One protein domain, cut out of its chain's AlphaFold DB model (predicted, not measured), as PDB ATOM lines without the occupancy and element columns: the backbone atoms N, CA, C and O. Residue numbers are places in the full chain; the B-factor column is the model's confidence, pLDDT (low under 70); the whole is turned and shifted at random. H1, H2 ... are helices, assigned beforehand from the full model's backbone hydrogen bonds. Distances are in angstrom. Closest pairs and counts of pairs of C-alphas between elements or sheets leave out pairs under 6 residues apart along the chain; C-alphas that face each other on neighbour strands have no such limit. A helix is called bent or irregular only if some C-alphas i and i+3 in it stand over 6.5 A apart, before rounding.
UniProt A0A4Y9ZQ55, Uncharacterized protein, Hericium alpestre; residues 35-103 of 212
ATOM      1  N   ALA A  35      20.872  63.979  41.752       83.69
ATOM      2  CA  ALA A  35      21.954  63.003  41.783       83.69
ATOM      3  C   ALA A  35      21.491  61.618  41.298       83.69
ATOM      4  O   ALA A  35      22.197  60.999  40.508       83.69
ATOM      5  N   HIS A  36      20.293  61.165  41.690       86.69
ATOM      6  CA  HIS A  36      19.739  59.887  41.218       86.69
ATOM      7  C   HIS A  36      19.488  59.915  39.711       86.69
ATOM      8  O   HIS A  36      19.836  58.970  39.011       86.69
ATOM      9  N   VAL A  37      18.944  61.021  39.199       88.69
ATOM     10  CA  VAL A  37      18.688  61.172  37.760       88.69
ATOM     11  C   VAL A  37      19.986  61.167  36.961       88.69
ATOM     12  O   VAL A  37      20.107  60.387  36.024       88.69
ATOM     13  N   THR A  38      20.987  61.937  37.392       90.50
ATOM     14  CA  THR A  38      22.303  61.968  36.728       90.50
ATOM     15  C   THR A  38      22.966  60.579  36.726       90.50
ATOM     16  O   THR A  38      23.561  60.171  35.730       90.50
ATOM     17  N   ALA A  39      22.844  59.820  37.821       87.81
ATOM     18  CA  ALA A  39      23.378  58.461  37.905       87.81
ATOM     19  C   ALA A  39      22.638  57.484  36.974       87.81
ATOM     20  O   ALA A  39      23.280  56.712  36.262       87.81
ATOM     21  N   CYS A  40      21.304  57.539  36.929       90.06
ATOM     22  CA  CYS A  40      20.505  56.727  36.010       90.06
ATOM     23  C   CYS A  40      20.807  57.054  34.541       90.06
ATOM     24  O   CYS A  40      20.936  56.139  33.734       90.06
ATOM     25  N   GLU A  41      20.963  58.333  34.195       92.00
ATOM     26  CA  GLU A  41      21.333  58.766  32.843       92.00
ATOM     27  C   GLU A  41      22.699  58.208  32.427       92.00
ATOM     28  O   GLU A  41      22.817  57.639  31.345       92.00
ATOM     29  N   SER A  42      23.706  58.273  33.305       93.31
ATOM     30  CA  SER A  42      25.023  57.675  33.041       93.31
ATOM     31  C   SER A  42      24.935  56.172  32.763       93.31
ATOM     32  O   SER A  42      25.576  55.680  31.837       93.31
ATOM     33  N   LEU A  43      24.130  55.441  33.542       92.62
ATOM     34  CA  LEU A  43      23.927  54.003  33.351       92.62
ATOM     35  C   LEU A  43      23.257  53.695  32.008       92.62
ATOM     36  O   LEU A  43      23.652  52.760  31.315       92.62
ATOM     37  N   VAL A  44      22.266  54.496  31.611       92.75
ATOM     38  CA  VAL A  44      21.618  54.353  30.303       92.75
ATOM     39  C   VAL A  44      22.614  54.613  29.173       92.75
ATOM     40  O   VAL A  44      22.623  53.851  28.207       92.75
ATOM     41  N   GLU A  45      23.502  55.601  29.298       93.62
ATOM     42  CA  GLU A  45      24.499  55.860  28.253       93.62
ATOM     43  C   GLU A  45      25.593  54.799  28.174       93.62
ATOM     44  O   GLU A  45      26.064  54.486  27.075       93.62
ATOM     45  N   ASP A  46      25.949  54.170  29.291       90.75
ATOM     46  CA  ASP A  46      26.827  53.004  29.273       90.75
ATOM     47  C   ASP A  46      26.158  51.787  28.625       90.75
ATOM     48  O   ASP A  46      26.810  51.066  27.864       90.75
ATOM     49  N   TYR A  47      24.855  51.593  28.839       92.00
ATOM     50  CA  TYR A  47      24.083  50.583  28.117       92.00
ATOM     51  C   TYR A  47      24.008  50.881  26.616       92.00
ATOM     52  O   TYR A  47      24.291  50.003  25.802       92.00
ATOM     53  N   ARG A  48      23.705  52.126  26.223       91.19
ATOM     54  CA  ARG A  48      23.676  52.534  24.805       91.19
ATOM     55  C   ARG A  48      25.032  52.370  24.130       91.19
ATOM     56  O   ARG A  48      25.101  51.968  22.972       91.19
ATOM     57  N   SER A  49      26.109  52.619  24.869       92.94
ATOM     58  CA  SER A  49      27.485  52.390  24.415       92.94
ATOM     59  C   SER A  49      27.889  50.908  24.427       92.94
ATOM     60  O   SER A  49      29.044  50.599  24.143       92.94
ATOM     61  N   SER A  50      26.976  49.991  24.773       87.38
ATOM     62  CA  SER A  50      27.210  48.546  24.903       87.38
ATOM     63  C   SER A  50      28.319  48.168  25.899       87.38
ATOM     64  O   SER A  50      28.902  47.090  25.802       87.38
ATOM     65  N   ARG A  51      28.618  49.035  26.879       85.75
ATOM     66  CA  ARG A  51      29.601  48.757  27.945       85.75
ATOM     67  C   ARG A  51      29.051  47.830  29.021       85.75
ATOM     68  O   ARG A  51      29.811  47.077  29.624       85.75
ATOM     69  N   ILE A  52      27.747  47.893  29.266       88.81
ATOM     70  CA  ILE A  52      27.055  47.080  30.266       88.81
ATOM     71  C   ILE A  52      25.830  46.410  29.649       88.81
ATOM     72  O   ILE A  52      25.176  46.960  28.765       88.81
ATOM     73  N   ALA A  53      25.516  45.203  30.115       86.62
ATOM     74  CA  ALA A  53      24.357  44.460  29.640       86.62
ATOM     75  C   ALA A  53      23.050  45.040  30.217       86.62
ATOM     76  O   ALA A  53      23.018  45.569  31.334       86.62
ATOM     77  N   LYS A  54      21.946  44.876  29.483       87.56
ATOM     78  CA  LYS A  54      20.578  45.248  29.896       87.56
ATOM     79  C   LYS A  54      20.210  44.797  31.326       87.56
ATOM     80  O   LYS A  54      19.768  45.649  32.098       87.56
ATOM     81  N   PRO A  55      20.453  43.532  31.745       85.31
ATOM     82  CA  PRO A  55      20.151  43.091  33.111       85.31
ATOM     83  C   PRO A  55      20.967  43.828  34.179       85.31
ATOM     84  O   PRO A  55      20.423  44.211  35.212       85.31
ATOM     85  N   ILE A  56      22.245  44.102  33.911       85.44
ATOM     86  CA  ILE A  56      23.129  44.824  34.838       85.44
ATOM     87  C   ILE A  56      22.651  46.271  35.000       85.44
ATOM     88  O   ILE A  56      22.523  46.761  36.121       85.44
ATOM     89  N   THR A  57      22.313  46.919  33.884       89.31
ATOM     90  CA  THR A  57      21.799  48.295  33.850       89.31
ATOM     91  C   THR A  57      20.510  48.425  34.660       89.31
ATOM     92  O   THR A  57      20.399  49.301  35.516       89.31
ATOM     93  N   ALA A  58      19.555  47.512  34.448       86.75
ATOM     94  CA  ALA A  58      18.285  47.497  35.172       86.75
ATOM     95  C   ALA A  58      18.490  47.353  36.688       86.75
ATOM     96  O   ALA A  58      17.878  48.075  37.476       86.75
ATOM     97  N   LEU A  59      19.399  46.468  37.108       85.38
ATOM     98  CA  LEU A  59      19.714  46.272  38.521       85.38
ATOM     99  C   LEU A  59      20.374  47.487  39.165       85.38
ATOM    100  O   LEU A  59      20.045  47.824  40.303       85.38
ATOM    101  N   GLN A  60      21.289  48.141  38.455       86.56
ATOM    102  CA  GLN A  60      21.968  49.328  38.959       86.56
ATOM    103  C   GLN A  60      21.007  50.516  39.072       86.56
ATOM    104  O   GLN A  60      21.008  51.185  40.100       86.56
ATOM    105  N   ILE A  61      20.113  50.720  38.099       87.81
ATOM    106  CA  ILE A  61      19.064  51.750  38.181       87.81
ATOM    107  C   ILE A  61      18.153  51.494  39.388       87.81
ATOM    108  O   ILE A  61      17.890  52.404  40.174       87.81
ATOM    109  N   MET A  62      17.730  50.245  39.603       84.12
ATOM    110  CA  MET A  62      16.931  49.891  40.780       84.12
ATOM    111  C   MET A  62      17.671  50.158  42.097       84.12
ATOM    112  O   MET A  62      17.037  50.577  43.060       84.12
ATOM    113  N   GLN A  63      18.987  49.939  42.157       85.19
ATOM    114  CA  GLN A  63      19.805  50.243  43.340       85.19
ATOM    115  C   GLN A  63      20.010  51.745  43.568       85.19
ATOM    116  O   GLN A  63      20.117  52.169  44.712       85.19
ATOM    117  N   VAL A  64      20.083  52.542  42.502       84.38
ATOM    118  CA  VAL A  64      20.178  54.007  42.597       84.38
ATOM    119  C   VAL A  64      18.865  54.597  43.116       84.38
ATOM    120  O   VAL A  64      18.878  55.560  43.874       84.38
ATOM    121  N   ILE A  65      17.729  54.015  42.725       82.19
ATOM    122  CA  ILE A  65      16.399  54.503  43.111       82.19
ATOM    123  C   ILE A  65      15.992  53.995  44.500       82.19
ATOM    124  O   ILE A  65      15.431  54.754  45.288       82.19
ATOM    125  N   HIS A  66      16.270  52.729  44.815       76.75
ATOM    126  CA  HIS A  66      15.999  52.155  46.128       76.75
ATOM    127  C   HIS A  66      17.266  52.160  46.980       76.75
ATOM    128  O   HIS A  66      18.178  51.368  46.739       76.75
ATOM    129  N   GLU A  67      17.289  52.980  48.034       64.56
ATOM    130  CA  GLU A  67      18.289  52.881  49.098       64.56
ATOM    131  C   GLU A  67      18.244  51.472  49.714       64.56
ATOM    132  O   GLU A  67      17.404  51.164  50.551       64.56
ATOM    133  N   LYS A  68      19.145  50.604  49.235       58.34
ATOM    134  CA  LYS A  68      19.400  49.218  49.660       58.34
ATOM    135  C   LYS A  68      18.149  48.323  49.781       58.34
ATOM    136  O   LYS A  68      17.468  48.326  50.805       58.34
ATOM    137  N   PRO A  69      17.899  47.410  48.824       54.25
ATOM    138  CA  PRO A  69      16.897  46.378  49.045       54.25
ATOM    139  C   PRO A  69      17.364  45.438  50.164       54.25
ATOM    140  O   PRO A  69      18.425  44.817  50.054       54.25
ATOM    141  N   ALA A  70      16.546  45.300  51.207       55.06
ATOM    142  CA  ALA A  70      16.674  44.326  52.293       55.06
ATOM    143  C   ALA A  70      16.385  42.885  51.815       55.06
ATOM    144  O   ALA A  70      15.623  42.152  52.433       55.06
ATOM    145  N   SER A  71      16.917  42.494  50.656       60.97
ATOM    146  CA  SER A  71      16.605  41.212  50.032       60.97
ATOM    147  C   SER A  71      17.731  40.210  50.261       60.97
ATOM    148  O   SER A  71      18.891  40.495  49.968       60.97
ATOM    149  N   GLU A  72      17.359  39.022  50.735       64.81
ATOM    150  CA  GLU A  72      18.233  37.864  50.985       64.81
ATOM    151  C   GLU A  72      18.860  37.287  49.700       64.81
ATOM    152  O   GLU A  72      19.786  36.478  49.751       64.81
ATOM    153  N   ILE A  73      18.384  37.716  48.524       69.50
ATOM    154  CA  ILE A  73      18.865  37.246  47.223       69.50
ATOM    155  C   ILE A  73      20.165  37.964  46.848       69.50
ATOM    156  O   ILE A  73      20.192  39.192  46.680       69.50
ATOM    157  N   THR A  74      21.224  37.175  46.634       78.50
ATOM    158  CA  THR A  74      22.540  37.665  46.199       78.50
ATOM    159  C   THR A  74      22.461  38.422  44.869       78.50
ATOM    160  O   THR A  74      21.661  38.101  43.986       78.50
ATOM    161  N   GLY A  75      23.324  39.428  44.690       76.06
ATOM    162  CA  GLY A  75      23.356  40.232  43.460       76.06
ATOM    163  C   GLY A  75      23.584  39.400  42.191       76.06
ATOM    164  O   GLY A  75      22.978  39.680  41.162       76.06
ATOM    165  N   ALA A  76      24.384  38.332  42.280       78.94
ATOM    166  CA  ALA A  76      24.643  37.424  41.164       78.94
ATOM    167  C   ALA A  76      23.390  36.638  40.751       78.94
ATOM    168  O   ALA A  76      23.058  36.578  39.570       78.94
ATOM    169  N   GLN A  77      22.655  36.090  41.721       82.06
ATOM    170  CA  GLN A  77      21.433  35.336  41.447       82.06
ATOM    171  C   GLN A  77      20.328  36.229  40.883       82.06
ATOM    172  O   GLN A  77      19.586  35.823  39.989       82.06
ATOM    173  N   ARG A  78      20.280  37.484  41.338       82.00
ATOM    174  CA  ARG A  78      19.415  38.506  40.759       82.00
ATOM    175  C   ARG A  78      19.791  38.788  39.304       82.00
ATOM    176  O   ARG A  78      18.921  38.772  38.447       82.00
ATOM    177  N   ASN A  79      21.074  38.967  39.001       84.69
ATOM    178  CA  ASN A  79      21.523  39.218  37.631       84.69
ATOM    179  C   ASN A  79      21.179  38.063  36.677       84.69
ATOM    180  O   ASN A  79      20.718  38.307  35.564       84.69
ATOM    181  N   ILE A  80      21.325  36.813  37.127       87.25
ATOM    182  CA  ILE A  80      20.934  35.626  36.347       87.25
ATOM    183  C   ILE A  80      19.424  35.625  36.084       87.25
ATOM    184  O   ILE A  80      19.002  35.481  34.941       87.25
ATOM    185  N   ALA A  81      18.605  35.848  37.115       85.75
ATOM    186  CA  ALA A  81      17.152  35.892  36.959       85.75
ATOM    187  C   ALA A  81      16.704  36.987  35.975       85.75
ATOM    188  O   ALA A  81      15.856  36.738  35.121       85.75
ATOM    189  N   PHE A  82      17.305  38.178  36.059       86.50
ATOM    190  CA  PHE A  82      17.020  39.277  35.135       86.50
ATOM    191  C   PHE A  82      17.496  38.984  33.712       86.50
ATOM    192  O   PHE A  82      16.802  39.342  32.767       86.50
ATOM    193  N   SER A  83      18.641  38.319  33.545       88.88
ATOM    194  CA  SER A  83      19.138  37.925  32.221       88.88
ATOM    195  C   SER A  83      18.157  36.972  31.538       88.88
ATOM    196  O   SER A  83      17.691  37.272  30.444       88.88
ATOM    197  N   ASN A  84      17.746  35.907  32.234       91.75
ATOM    198  CA  ASN A  84      16.775  34.938  31.715       91.75
ATOM    199  C   ASN A  84      15.416  35.588  31.416       91.75
ATOM    200  O   ASN A  84      14.735  35.225  30.462       91.75
ATOM    201  N   TYR A  85      14.997  36.547  32.247       89.81
ATOM    202  CA  TYR A  85      13.757  37.280  32.017       89.81
ATOM    203  C   TYR A  85      13.826  38.147  30.754       89.81
ATOM    204  O   TYR A  85      12.893  38.128  29.956       89.81
ATOM    205  N   PHE A  86      14.920  38.886  30.548       90.81
ATOM    206  CA  PHE A  86      15.080  39.699  29.342       90.81
ATOM    207  C   PHE A  86      15.197  38.854  28.075       90.81
ATOM    208  O   PHE A  86      14.614  39.237  27.068       90.81
ATOM    209  N   GLU A  87      15.869  37.706  28.139       93.38
ATOM    210  CA  GLU A  87      15.929  36.749  27.029       93.38
ATOM    211  C   GLU A  87      14.524  36.261  26.644       93.38
ATOM    212  O   GLU A  87      14.133  36.339  25.484       93.38
ATOM    213  N   MET A  88      13.705  35.889  27.631       91.75
ATOM    214  CA  MET A  88      12.317  35.481  27.396       91.75
ATOM    215  C   MET A  88      11.465  36.587  26.753       91.75
ATOM    216  O   MET A  88      10.609  36.301  25.920       91.75
ATOM    217  N   LEU A  89      11.678  37.850  27.142       90.62
ATOM    218  CA  LEU A  89      10.995  38.986  26.519       90.62
ATOM    219  C   LEU A  89      11.443  39.193  25.070       90.62
ATOM    220  O   LEU A  89      10.614  39.460  24.208       90.62
ATOM    221  N   GLU A  90      12.737  39.060  24.799       91.69
ATOM    222  CA  GLU A  90      13.295  39.216  23.454       91.69
ATOM    223  C   GLU A  90      12.822  38.102  22.514       91.69
ATOM    224  O   GLU A  90      12.501  38.371  21.355       91.69
ATOM    225  N   ASP A  91      12.689  36.877  23.023       92.00
ATOM    226  CA  ASP A  91      12.086  35.761  22.297       92.00
ATOM    227  C   ASP A  91      10.608  36.022  21.987       92.00
ATOM    228  O   ASP A  91      10.180  35.877  20.843       92.00
ATOM    229  N   HIS A  92       9.838  36.483  22.974       90.62
ATOM    230  CA  HIS A  92       8.431  36.826  22.774       90.62
ATOM    231  C   HIS A  92       8.247  37.948  21.741       90.62
ATOM    232  O   HIS A  92       7.373  37.867  20.874       90.62
ATOM    233  N   ASP A  93       9.056  39.004  21.816       90.56
ATOM    234  CA  ASP A  93       8.992  40.120  20.871       90.56
ATOM    235  C   ASP A  93       9.362  39.667  19.454       90.56
ATOM    236  O   ASP A  93       8.704  40.071  18.489       90.56
ATOM    237  N   ARG A  94      10.350  38.773  19.321       91.31
ATOM    238  CA  ARG A  94      10.712  38.144  18.045       91.31
ATOM    239  C   ARG A  94       9.552  37.327  17.485       91.31
ATOM    240  O   ARG A  94       9.148  37.566  16.348       91.31
ATOM    241  N   ASP A  95       8.956  36.452  18.288       90.00
ATOM    242  CA  ASP A  95       7.817  35.624  17.882       90.00
ATOM    243  C   ASP A  95       6.613  36.482  17.467       90.00
ATOM    244  O   ASP A  95       5.928  36.188  16.483       90.00
ATOM    245  N   THR A  96       6.374  37.580  18.187       86.81
ATOM    246  CA  THR A  96       5.298  38.532  17.891       86.81
ATOM    247  C   THR A  96       5.548  39.252  16.566       86.81
ATOM    248  O   THR A  96       4.629  39.382  15.752       86.81
ATOM    249  N   CYS A  97       6.788  39.679  16.309       88.25
ATOM    250  CA  CYS A  97       7.179  40.271  15.031       88.25
ATOM    251  C   CYS A  97       7.018  39.272  13.878       88.25
ATOM    252  O   CYS A  97       6.402  39.592  12.864       88.25
ATOM    253  N   GLU A  98       7.507  38.043  14.039       88.38
ATOM    254  CA  GLU A  98       7.403  36.998  13.019       88.38
ATOM    255  C   GLU A  98       5.951  36.600  12.733       88.38
ATOM    256  O   GLU A  98       5.579  36.363  11.581       88.38
ATOM    257  N   ALA A  99       5.105  36.540  13.763       83.75
ATOM    258  CA  ALA A  99       3.676  36.302  13.604       83.75
ATOM    259  C   ALA A  99       2.992  37.447  12.841       83.75
ATOM    260  O   ALA A  99       2.164  37.190  11.964       83.75
ATOM    261  N   ALA A 100       3.363  38.700  13.130       86.94
ATOM    262  CA  ALA A 100       2.855  39.863  12.411       86.94
ATOM    263  C   ALA A 100       3.272  39.856  10.931       86.94
ATOM    264  O   ALA A 100       2.459  40.185  10.068       86.94
ATOM    265  N   GLU A 101       4.498  39.436  10.616       82.94
ATOM    266  CA  GLU A 101       4.959  39.293   9.230       82.94
ATOM    267  C   GLU A 101       4.255  38.141   8.500       82.94
ATOM    268  O   GLU A 101       3.821  38.312   7.358       82.94
ATOM    269  N   ARG A 102       4.029  37.000   9.164       81.69
ATOM    270  CA  ARG A 102       3.226  35.896   8.606       81.69
ATOM    271  C   ARG A 102       1.792  36.316   8.288       81.69
ATOM    272  O   ARG A 102       1.262  35.903   7.265       81.69
ATOM    273  N   ALA A 103       1.183  37.162   9.117       79.00
ATOM    274  CA  ALA A 103      -0.162  37.681   8.869       79.00
ATOM    275  C   ALA A 103      -0.239  38.644   7.666       79.00
ATOM    276  O   ALA A 103      -1.310  38.810   7.086       79.00
TER     277      ALA A 103
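Overview. This is residues 35 to 103 of the 212 residues of an uncharacterized protein of Hericium alpestre (UniProt A0A4Y9ZQ55). One long straight helix, H3, packs with residues 79 to 86 on a short helical hairpin, H1 and H2, and its second half, residues 88 to 103, sticks out as a free arm. H2 is between H1 and H3: H1 lies beside it, nearly antiparallel, while H3 slants steeply past its first half, and a loop with no named element, residues 66 to 74, leads from H2 to H3. The printed part has 69 residues with three named helices, in the order H1, H2, H3 along the chain, and no named strand; the class is all helix. The whole is loose, with a radius of gyration of the C-alphas of 15.1 A, and elongated, spanning 47 by 28 by 18 A, the arm of H3 making much of the length.

Along the chain. H3 is the longest helix, residues 75 to 103, 41.9 A from first to last C-alpha; it begins at C-alpha 75, (23.356, 40.232, 43.460), and ends at C-alpha 103, (-0.162, 37.681, 8.869). H2 is residues 54 to 65, 16.7 A long. H1 is residues 35 to 48, 20.0 A long, with C-alpha 35 at (21.954, 63.003, 41.783). No helix is bent or irregular.

Arrangement. H3 touches H2, with 8 pairs of C-alphas within 8 A; the closest C-alphas are those of Pro 55 and Phe 82, 5.3 A apart. H3 touches H2 with residues 79 to 86 alone, and H2 touches H3 with residues 54 to 59 alone. Their lines stand at a steep tilt of 57 degrees, and they run opposite ways. On H2, H1 also touches, with 12 pairs of C-alphas within 8 A; the closest C-alphas are those of Cys 40 and Ile 61, 5.6 A apart. H1 and H2 stand at a shallow tilt of 4 degrees, run opposite ways and form a helical hairpin. H1 and H3 are apart. In H1, H2 and H3 every O i to N i+4 pair of the backbone is within hydrogen-bond range.

Size, cuts and confidence. The C-alphas of Ala 35 and Ala 103, the first and last printed residues, are the two farthest apart, at 47.0 A. Residues 67 to 74 and residues 88 to 103, the latter belonging to H3, stand free; the body without them has 45 residues and spans 29 by 24 by 13 A. The link from H1 to H2, 5 residues, is tight, and the link from H2 to H3, 9 residues, is short; no link is long. The printed part has no cut. The mean pLDDT of the printed part is 84.7, and residues 67 to 73 are under 70.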